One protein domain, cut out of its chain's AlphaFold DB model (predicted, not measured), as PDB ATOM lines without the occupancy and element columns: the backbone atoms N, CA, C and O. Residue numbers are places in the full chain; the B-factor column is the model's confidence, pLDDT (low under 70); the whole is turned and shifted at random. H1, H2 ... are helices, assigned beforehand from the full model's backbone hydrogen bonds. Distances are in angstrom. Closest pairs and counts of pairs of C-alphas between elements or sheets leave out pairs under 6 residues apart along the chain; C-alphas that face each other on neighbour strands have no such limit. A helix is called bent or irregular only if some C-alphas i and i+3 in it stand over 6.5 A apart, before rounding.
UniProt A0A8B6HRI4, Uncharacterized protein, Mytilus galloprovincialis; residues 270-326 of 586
ATOM      1  N   GLN A 270     -20.409  49.421 -20.639       56.31
ATOM      2  CA  GLN A 270     -20.329  47.970 -20.752       56.31
ATOM      3  C   GLN A 270     -19.217  47.640 -21.748       56.31
ATOM      4  O   GLN A 270     -19.261  48.062 -22.898       56.31
ATOM      5  N   ASN A 271     -18.226  46.844 -21.342       58.44
ATOM      6  CA  ASN A 271     -17.266  46.276 -22.295       58.44
ATOM      7  C   ASN A 271     -17.910  45.220 -23.220       58.44
ATOM      8  O   ASN A 271     -17.212  44.630 -24.042       58.44
ATOM      9  N   PHE A 272     -19.229  45.045 -23.123       62.72
ATOM     10  CA  PHE A 272     -20.042  44.079 -23.838       62.72
ATOM     11  C   PHE A 272     -21.009  44.770 -24.801       62.72
ATOM     12  O   PHE A 272     -21.363  45.942 -24.656       62.72
ATOM     13  N   LEU A 273     -21.433  44.004 -25.794       65.88
ATOM     14  CA  LEU A 273     -22.470  44.376 -26.738       65.88
ATOM     15  C   LEU A 273     -23.848  44.334 -26.063       65.88
ATOM     16  O   LEU A 273     -24.092  43.415 -25.282       65.88
ATOM     17  N   HIS A 274     -24.768  45.255 -26.390       70.56
ATOM     18  CA  HIS A 274     -26.146  45.180 -25.864       70.56
ATOM     19  C   HIS A 274     -26.770  43.822 -26.193       70.56
ATOM     20  O   HIS A 274     -27.380  43.194 -25.330       70.56
ATOM     21  N   PHE A 275     -26.546  43.359 -27.430       80.19
ATOM     22  CA  PHE A 275     -26.971  42.048 -27.904       80.19
ATOM     23  C   PHE A 275     -26.468  40.906 -27.016       80.19
ATOM     24  O   PHE A 275     -27.278  40.141 -26.496       80.19
ATOM     25  N   PHE A 276     -25.157  40.853 -26.762       79.62
ATOM     26  CA  PHE A 276     -24.550  39.832 -25.908       79.62
ATOM     27  C   PHE A 276     -25.088  39.884 -24.479       79.62
ATOM     28  O   PHE A 276     -25.400  38.850 -23.905       79.62
ATOM     29  N   PHE A 277     -25.260  41.075 -23.910       81.25
ATOM     30  CA  PHE A 277     -25.724  41.206 -22.533       81.25
ATOM     31  C   PHE A 277     -27.130  40.613 -22.310       81.25
ATOM     32  O   PHE A 277     -27.358  39.952 -21.302       81.25
ATOM     33  N   CYS A 278     -28.073  40.822 -23.237       81.50
ATOM     34  CA  CYS A 278     -29.439  40.302 -23.080       81.50
ATOM     35  C   CYS A 278     -29.654  38.905 -23.674       81.50
ATOM     36  O   CYS A 278     -30.576  38.224 -23.245       81.50
ATOM     37  N   THR A 279     -28.856  38.483 -24.661       82.12
ATOM     38  CA  THR A 279     -29.063  37.199 -25.364       82.12
ATOM     39  C   THR A 279     -27.977  36.162 -25.091       82.12
ATOM     40  O   THR A 279     -28.126  35.013 -25.494       82.12
ATOM     41  N   ILE A 280     -26.892  36.555 -24.413       80.94
ATOM     42  CA  ILE A 280     -25.727  35.716 -24.090       80.94
ATOM     43  C   ILE A 280     -25.045  35.139 -25.348       80.94
ATOM     44  O   ILE A 280     -24.359  34.122 -25.314       80.94
ATOM     45  N   ARG A 281     -25.225  35.795 -26.496       79.88
ATOM     46  CA  ARG A 281     -24.613  35.421 -27.771       79.88
ATOM     47  C   ARG A 281     -24.214  36.659 -28.556       79.88
ATOM     48  O   ARG A 281     -24.801  37.726 -28.388       79.88
ATOM     49  N   ASP A 282     -23.227  36.511 -29.426       81.81
ATOM     50  CA  ASP A 282     -22.917  37.549 -30.404       81.81
ATOM     51  C   ASP A 282     -23.982  37.576 -31.510       81.81
ATOM     52  O   ASP A 282     -24.611  36.548 -31.800       81.81
ATOM     53  N   PRO A 283     -24.218  38.742 -32.133       86.88
ATOM     54  CA  PRO A 283     -25.045  38.818 -33.319       86.88
ATOM     55  C   PRO A 283     -24.363  38.067 -34.457       86.88
ATOM     56  O   PRO A 283     -23.143  38.088 -34.584       86.88
ATOM     57  N   VAL A 284     -25.176  37.424 -35.285       85.94
ATOM     58  CA  VAL A 284     -24.721  36.734 -36.491       85.94
ATOM     59  C   VAL A 284     -25.250  37.518 -37.679       85.94
ATOM     60  O   VAL A 284     -26.465  37.673 -37.831       85.94
ATOM     61  N   LEU A 285     -24.343  38.048 -38.492       88.94
ATOM     62  CA  LEU A 285     -24.656  38.744 -39.733       88.94
ATOM     63  C   LEU A 285     -24.700  37.755 -40.908       88.94
ATOM     64  O   LEU A 285     -24.103  36.679 -40.839       88.94
ATOM     65  N   PRO A 286     -25.353  38.103 -42.033       90.31
ATOM     66  CA  PRO A 286     -25.363  37.243 -43.219       90.31
ATOM     67  C   PRO A 286     -23.959  36.841 -43.701       90.31
ATOM     68  O   PRO A 286     -23.751  35.694 -44.093       90.31
ATOM     69  N   ILE A 287     -22.982  37.751 -43.606       89.75
ATOM     70  CA  ILE A 287     -21.584  37.478 -43.966       89.75
ATOM     71  C   ILE A 287     -20.931  36.439 -43.045       89.75
ATOM     72  O   ILE A 287     -20.114  35.646 -43.504       89.75
ATOM     73  N   ASP A 288     -21.343  36.369 -41.778       89.56
ATOM     74  CA  ASP A 288     -20.827  35.379 -40.831       89.56
ATOM     75  C   ASP A 288     -21.319  33.974 -41.193       89.56
ATOM     76  O   ASP A 288     -20.594  32.999 -41.038       89.56
ATOM     77  N   ASN A 289     -22.523  33.834 -41.750       88.31
ATOM     78  CA  ASN A 289     -22.983  32.536 -42.249       88.31
ATOM     79  C   ASN A 289     -22.186  32.072 -43.477       88.31
ATOM     80  O   ASN A 289     -21.953  30.870 -43.633       88.31
ATOM     81  N   LEU A 290     -21.756  33.014 -44.325       91.88
ATOM     82  CA  LEU A 290     -20.941  32.731 -45.506       91.88
ATOM     83  C   LEU A 290     -19.501  32.364 -45.122       91.88
ATOM     84  O   LEU A 290     -19.001  31.320 -45.532       91.88
ATOM     85  N   LEU A 291     -18.853  33.202 -44.309       92.12
ATOM     86  CA  LEU A 291     -17.451  33.034 -43.907       92.12
ATOM     87  C   LEU A 291     -17.270  32.032 -42.760       92.12
ATOM     88  O   LEU A 291     -16.159  31.572 -42.509       92.12
ATOM     89  N   LYS A 292     -18.357  31.694 -42.059       86.62
ATOM     90  CA  LYS A 292     -18.401  30.787 -40.905       86.62
ATOM     91  C   LYS A 292     -17.298  31.082 -39.875       86.62
ATOM     92  O   LYS A 292     -16.585  30.146 -39.498       86.62
ATOM     93  N   PRO A 293     -17.169  32.321 -39.347       81.06
ATOM     94  CA  PRO A 293     -16.268  32.612 -38.242       81.06
ATOM     95  C   PRO A 293     -16.866  32.013 -36.957       81.06
ATOM     96  O   PRO A 293     -17.397  32.705 -36.092       81.06
ATOM     97  N   ARG A 294     -16.871  30.681 -36.846       71.12
ATOM     98  CA  ARG A 294     -17.383  29.984 -35.666       71.12
ATOM     99  C   ARG A 294     -16.407  30.220 -34.524       71.12
ATOM    100  O   ARG A 294     -15.225  29.891 -34.647       71.12
ATOM    101  N   ARG A 295     -16.903  30.759 -33.403       68.56
ATOM    102  CA  ARG A 295     -16.139  30.790 -32.151       68.56
ATOM    103  C   ARG A 295     -15.687  29.362 -31.842       68.56
ATOM    104  O   ARG A 295     -16.515  28.460 -31.721       68.56
ATOM    105  N   LYS A 296     -14.375  29.159 -31.749       70.50
ATOM    106  CA  LYS A 296     -13.802  27.900 -31.275       70.50
ATOM    107  C   LYS A 296     -13.887  27.929 -29.756       70.50
ATOM    108  O   LYS A 296     -13.213  28.736 -29.123       70.50
ATOM    109  N   TYR A 297     -14.764  27.110 -29.191       68.19
ATOM    110  CA  TYR A 297     -14.796  26.919 -27.748       68.19
ATOM    111  C   TYR A 297     -13.559  26.113 -27.352       68.19
ATOM    112  O   TYR A 297     -13.311  25.048 -27.912       68.19
ATOM    113  N   VAL A 298     -12.751  26.667 -26.451       65.00
ATOM    114  CA  VAL A 298     -11.552  26.022 -25.908       65.00
ATOM    115  C   VAL A 298     -11.861  25.645 -24.461       65.00
ATOM    116  O   VAL A 298     -12.334  26.497 -23.710       65.00
ATOM    117  N   GLY A 299     -11.615  24.390 -24.085       68.62
ATOM    118  CA  GLY A 299     -11.953  23.833 -22.769       68.62
ATOM    119  C   GLY A 299     -13.100  22.817 -22.815       68.62
ATOM    120  O   GLY A 299     -13.756  22.654 -23.841       68.62
ATOM    121  N   GLU A 300     -13.314  22.124 -21.695       69.69
ATOM    122  CA  GLU A 300     -14.250  20.993 -21.595       69.69
ATOM    123  C   GLU A 300     -15.723  21.421 -21.466       69.69
ATOM    124  O   GLU A 300     -16.608  20.664 -21.855       69.69
ATOM    125  N   ASP A 301     -16.002  22.643 -20.983       82.19
ATOM    126  CA  ASP A 301     -17.374  23.114 -20.738       82.19
ATOM    127  C   ASP A 301     -17.620  24.568 -21.214       82.19
ATOM    128  O   ASP A 301     -17.416  25.536 -20.466       82.19
ATOM    129  N   PRO A 302     -18.087  24.765 -22.464       76.88
ATOM    130  CA  PRO A 302     -18.416  26.090 -22.988       76.88
ATOM    131  C   PRO A 302     -19.601  26.754 -22.277       76.88
ATOM    132  O   PRO A 302     -19.673  27.986 -22.240       76.88
ATOM    133  N   HIS A 303     -20.523  25.973 -21.706       81.00
ATOM    134  CA  HIS A 303     -21.699  26.504 -21.020       81.00
ATOM    135  C   HIS A 303     -21.309  27.152 -19.696       81.00
ATOM    136  O   HIS A 303     -21.756  28.265 -19.405       81.00
ATOM    137  N   LYS A 304     -20.407  26.516 -18.941       84.06
ATOM    138  CA  LYS A 304     -19.839  27.093 -17.717       84.06
ATOM    139  C   LYS A 304     -19.126  28.414 -17.988       84.06
ATOM    140  O   LYS A 304     -19.405  29.410 -17.320       84.06
ATOM    141  N   ILE A 305     -18.271  28.459 -19.013       82.00
ATOM    142  CA  ILE A 305     -17.560  29.689 -19.404       82.00
ATOM    143  C   ILE A 305     -18.558  30.805 -19.739       82.00
ATOM    144  O   ILE A 305     -18.376  31.953 -19.325       82.00
ATOM    145  N   LEU A 306     -19.624  30.481 -20.473       81.44
ATOM    146  CA  LEU A 306     -20.631  31.456 -20.875       81.44
ATOM    147  C   LEU A 306     -21.420  32.007 -19.676       81.44
ATOM    148  O   LEU A 306     -21.631  33.219 -19.585       81.44
ATOM    149  N   LEU A 307     -21.802  31.144 -18.733       84.25
ATOM    150  CA  LEU A 307     -22.494  31.541 -17.506       84.25
ATOM    151  C   LEU A 307     -21.607  32.430 -16.620       84.25
ATOM    152  O   LEU A 307     -22.055  33.463 -16.119       84.25
ATOM    153  N   GLU A 308     -20.321  32.095 -16.487       85.31
ATOM    154  CA  GLU A 308     -19.352  32.939 -15.782       85.31
ATOM    155  C   GLU A 308     -19.194  34.312 -16.447       85.31
ATOM    156  O   GLU A 308     -19.144  35.339 -15.765       85.31
ATOM    157  N   GLN A 309     -19.126  34.356 -17.781       81.94
ATOM    158  CA  GLN A 309     -19.081  35.612 -18.536       81.94
ATOM    159  C   GLN A 309     -20.348  36.438 -18.319       81.94
ATOM    160  O   GLN A 309     -20.260  37.653 -18.113       81.94
ATOM    161  N   GLN A 310     -21.515  35.793 -18.306       83.31
ATOM    162  CA  GLN A 310     -22.783  36.448 -18.023       83.31
ATOM    163  C   GLN A 310     -22.772  37.062 -16.618       83.31
ATOM    164  O   GLN A 310     -23.034  38.259 -16.473       83.31
ATOM    165  N   HIS A 311     -22.385  36.299 -15.596       85.38
ATOM    166  CA  HIS A 311     -22.296  36.782 -14.219       85.38
ATOM    167  C   HIS A 311     -21.322  37.965 -14.079       85.38
ATOM    168  O   HIS A 311     -21.672  39.015 -13.527       85.38
ATOM    169  N   LYS A 312     -20.123  37.855 -14.670       84.69
ATOM    170  CA  LYS A 312     -19.133  38.946 -14.727       84.69
ATOM    171  C   LYS A 312     -19.715  40.194 -15.399       84.69
ATOM    172  O   LYS A 312     -19.492  41.310 -14.921       84.69
ATOM    173  N   SER A 313     -20.490  40.022 -16.473       81.56
ATOM    174  CA  SER A 313     -21.149  41.131 -17.165       81.56
ATOM    175  C   SER A 313     -22.184  41.828 -16.274       81.56
ATOM    176  O   SER A 313     -22.169  43.057 -16.189       81.56
ATOM    177  N   PHE A 314     -23.001  41.072 -15.532       83.69
ATOM    178  CA  PHE A 314     -23.990  41.613 -14.598       83.69
ATOM    179  C   PHE A 314     -23.347  42.462 -13.506       83.69
ATOM    180  O   PHE A 314     -23.761  43.609 -13.308       83.69
ATOM    181  N   ILE A 315     -22.302  41.941 -12.854       85.69
ATOM    182  CA  ILE A 315     -21.554  42.668 -11.820       85.69
ATOM    183  C   ILE A 315     -20.969  43.961 -12.393       85.69
ATOM    184  O   ILE A 315     -21.065  45.024 -11.773       85.69
ATOM    185  N   LEU A 316     -20.364  43.887 -13.581       85.00
ATOM    186  CA  LEU A 316     -19.746  45.045 -14.217       85.00
ATOM    187  C   LEU A 316     -20.781  46.125 -14.547       85.00
ATOM    188  O   LEU A 316     -20.557  47.296 -14.242       85.00
ATOM    189  N   VAL A 317     -21.920  45.741 -15.133       83.44
ATOM    190  CA  VAL A 317     -23.013  46.667 -15.466       83.44
ATOM    191  C   VAL A 317     -23.538  47.337 -14.204       83.44
ATOM    192  O   VAL A 317     -23.632  48.563 -14.162       83.44
ATOM    193  N   HIS A 318     -23.825  46.555 -13.163       85.81
ATOM    194  CA  HIS A 318     -24.343  47.074 -11.902       85.81
ATOM    195  C   HIS A 318     -23.373  48.087 -11.276       85.81
ATOM    196  O   HIS A 318     -23.754  49.215 -10.948       85.81
ATOM    197  N   ARG A 319     -22.082  47.734 -11.203       87.31
ATOM    198  CA  ARG A 319     -21.020  48.613 -10.693       87.31
ATOM    199  C   ARG A 319     -20.892  49.899 -11.516       87.31
ATOM    200  O   ARG A 319     -20.744  50.976 -10.943       87.31
ATOM    201  N   ASN A 320     -20.971  49.812 -12.842       85.31
ATOM    202  CA  ASN A 320     -20.864  50.976 -13.725       85.31
ATOM    203  C   ASN A 320     -22.094  51.886 -13.642       85.31
ATOM    204  O   ASN A 320     -21.945  53.108 -13.654       85.31
ATOM    205  N   LEU A 321     -23.299  51.323 -13.509       84.56
ATOM    206  CA  LEU A 321     -24.516  52.096 -13.260       84.56
ATOM    207  C   LEU A 321     -24.421  52.855 -11.934       84.56
ATOM    208  O   LEU A 321     -24.740  54.045 -11.906       84.56
ATOM    209  N   LYS A 322     -23.923  52.202 -10.874       87.31
ATOM    210  CA  LYS A 322     -23.688  52.828  -9.567       87.31
ATOM    211  C   LYS A 322     -22.716  54.004  -9.674       87.31
ATOM    212  O   LYS A 322     -23.105  55.136  -9.400       87.31
ATOM    213  N   LYS A 323     -21.515  53.766 -10.213       87.25
ATOM    214  CA  LYS A 323     -20.500  54.812 -10.434       87.25
ATOM    215  C   LYS A 323     -21.016  55.964 -11.302       87.25
ATOM    216  O   LYS A 323     -20.746  57.129 -11.023       87.25
ATOM    217  N   SER A 324     -21.764  55.661 -12.366       83.69
ATOM    218  CA  SER A 324     -22.322  56.684 -13.258       83.69
ATOM    219  C   SER A 324     -23.346  57.567 -12.548       83.69
ATOM    220  O   SER A 324     -23.377  58.768 -12.811       83.69
ATOM    221  N   LYS A 325     -24.185  56.991 -11.679       83.56
ATOM    222  CA  LYS A 325     -25.175  57.738 -10.893       83.56
ATOM    223  C   LYS A 325     -24.516  58.581  -9.803       83.56
ATOM    224  O   LYS A 325     -24.862  59.748  -9.663       83.56
ATOM    225  N   GLU A 326     -23.518  58.039  -9.107       86.25
ATOM    226  CA  GLU A 326     -22.717  58.780  -8.120       86.25
ATOM    227  C   GLU A 326     -22.021  59.986  -8.763       86.25
ATOM    228  O   GLU A 326     -22.157  61.109  -8.282       86.25
TER     229      GLU A 326
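What this domain is: This is residues 270 to 326 of the 586 residues of an uncharacterized protein of Mytilus galloprovincialis (UniProt A0A8B6HRI4). One long helix, H3, makes one side of a flat, open shape; the chain before it makes a wide loop, with the short helix H1 near H3 and the short helix H2 far out at the loop's tip. The contacts between the helices are few: H1 is near H3, while H2 touches no helix and sticks out with residues 285 to 291. The corner at residues 298 to 304, where the loop returns into H3, sticks out as well. The printed part has 57 residues with three named helices, in the order H1, H2, H3, and no named strand; its class is all helix. The whole is loose, with a radius of gyration of the C-alphas of 14.2 A, and spans 45 by 29 by 14 A.

How they stand to each other: H3, residues 302 to 326, is the longest helix, with 25 residues. H1, residues 274 to 279, is close to H3 but not clearly touching it, with 2 pairs of C-alphas within 8 A. Their closest C-alphas are those of Phe 277 and Ser 313, 7.1 A apart. The two helices run opposite ways at a steep tilt of 47 degrees, and their centres are 11.5 A apart. H2, residues 286 to 291, is apart from H1, and H2 is also apart from H3. In H1, H2 and H3 every O i to N i+4 pair is within hydrogen-bond range.

Where its parts are: H3 begins at C-alpha 302, at (-18.416, 26.090, -22.988), and ends at C-alpha 326, at (-22.717, 58.780, -8.120); its first and last C-alphas are 36.2 A apart. H1 runs from His 274 to Thr 279, 8.5 A from first to last C-alpha, and begins with C-alpha 274 at (-26.146, 45.180, -25.864). H2 runs from Pro 286 to Leu 291, 9.0 A from first to last C-alpha. No helix is bent or irregular.

The domain as a whole: The two C-alphas farthest apart are those of Leu 290, in H2, and Glu 326, the last residue of H3, at 45.6 A. The first and last printed C-alphas, those of Gln 270 and Glu 326, are 16.8 A apart. Residues 285 to 291, of which 286 to 291 belong to H2, stand free, and so do residues 298 to 304, of which 302 to 304 belong to H3. Without these stretches the body has 43 residues and spans 43 by 19 by 13 A. The link from H1 to H2 has 6 residues and is short. The link from H2 to H3 has 10 residues and is also short. The printed part has no cut. The mean pLDDT of the printed part of this predicted model is 80.7; residues 270 to 273, residue 295 and residues 297 to 300 are under 70.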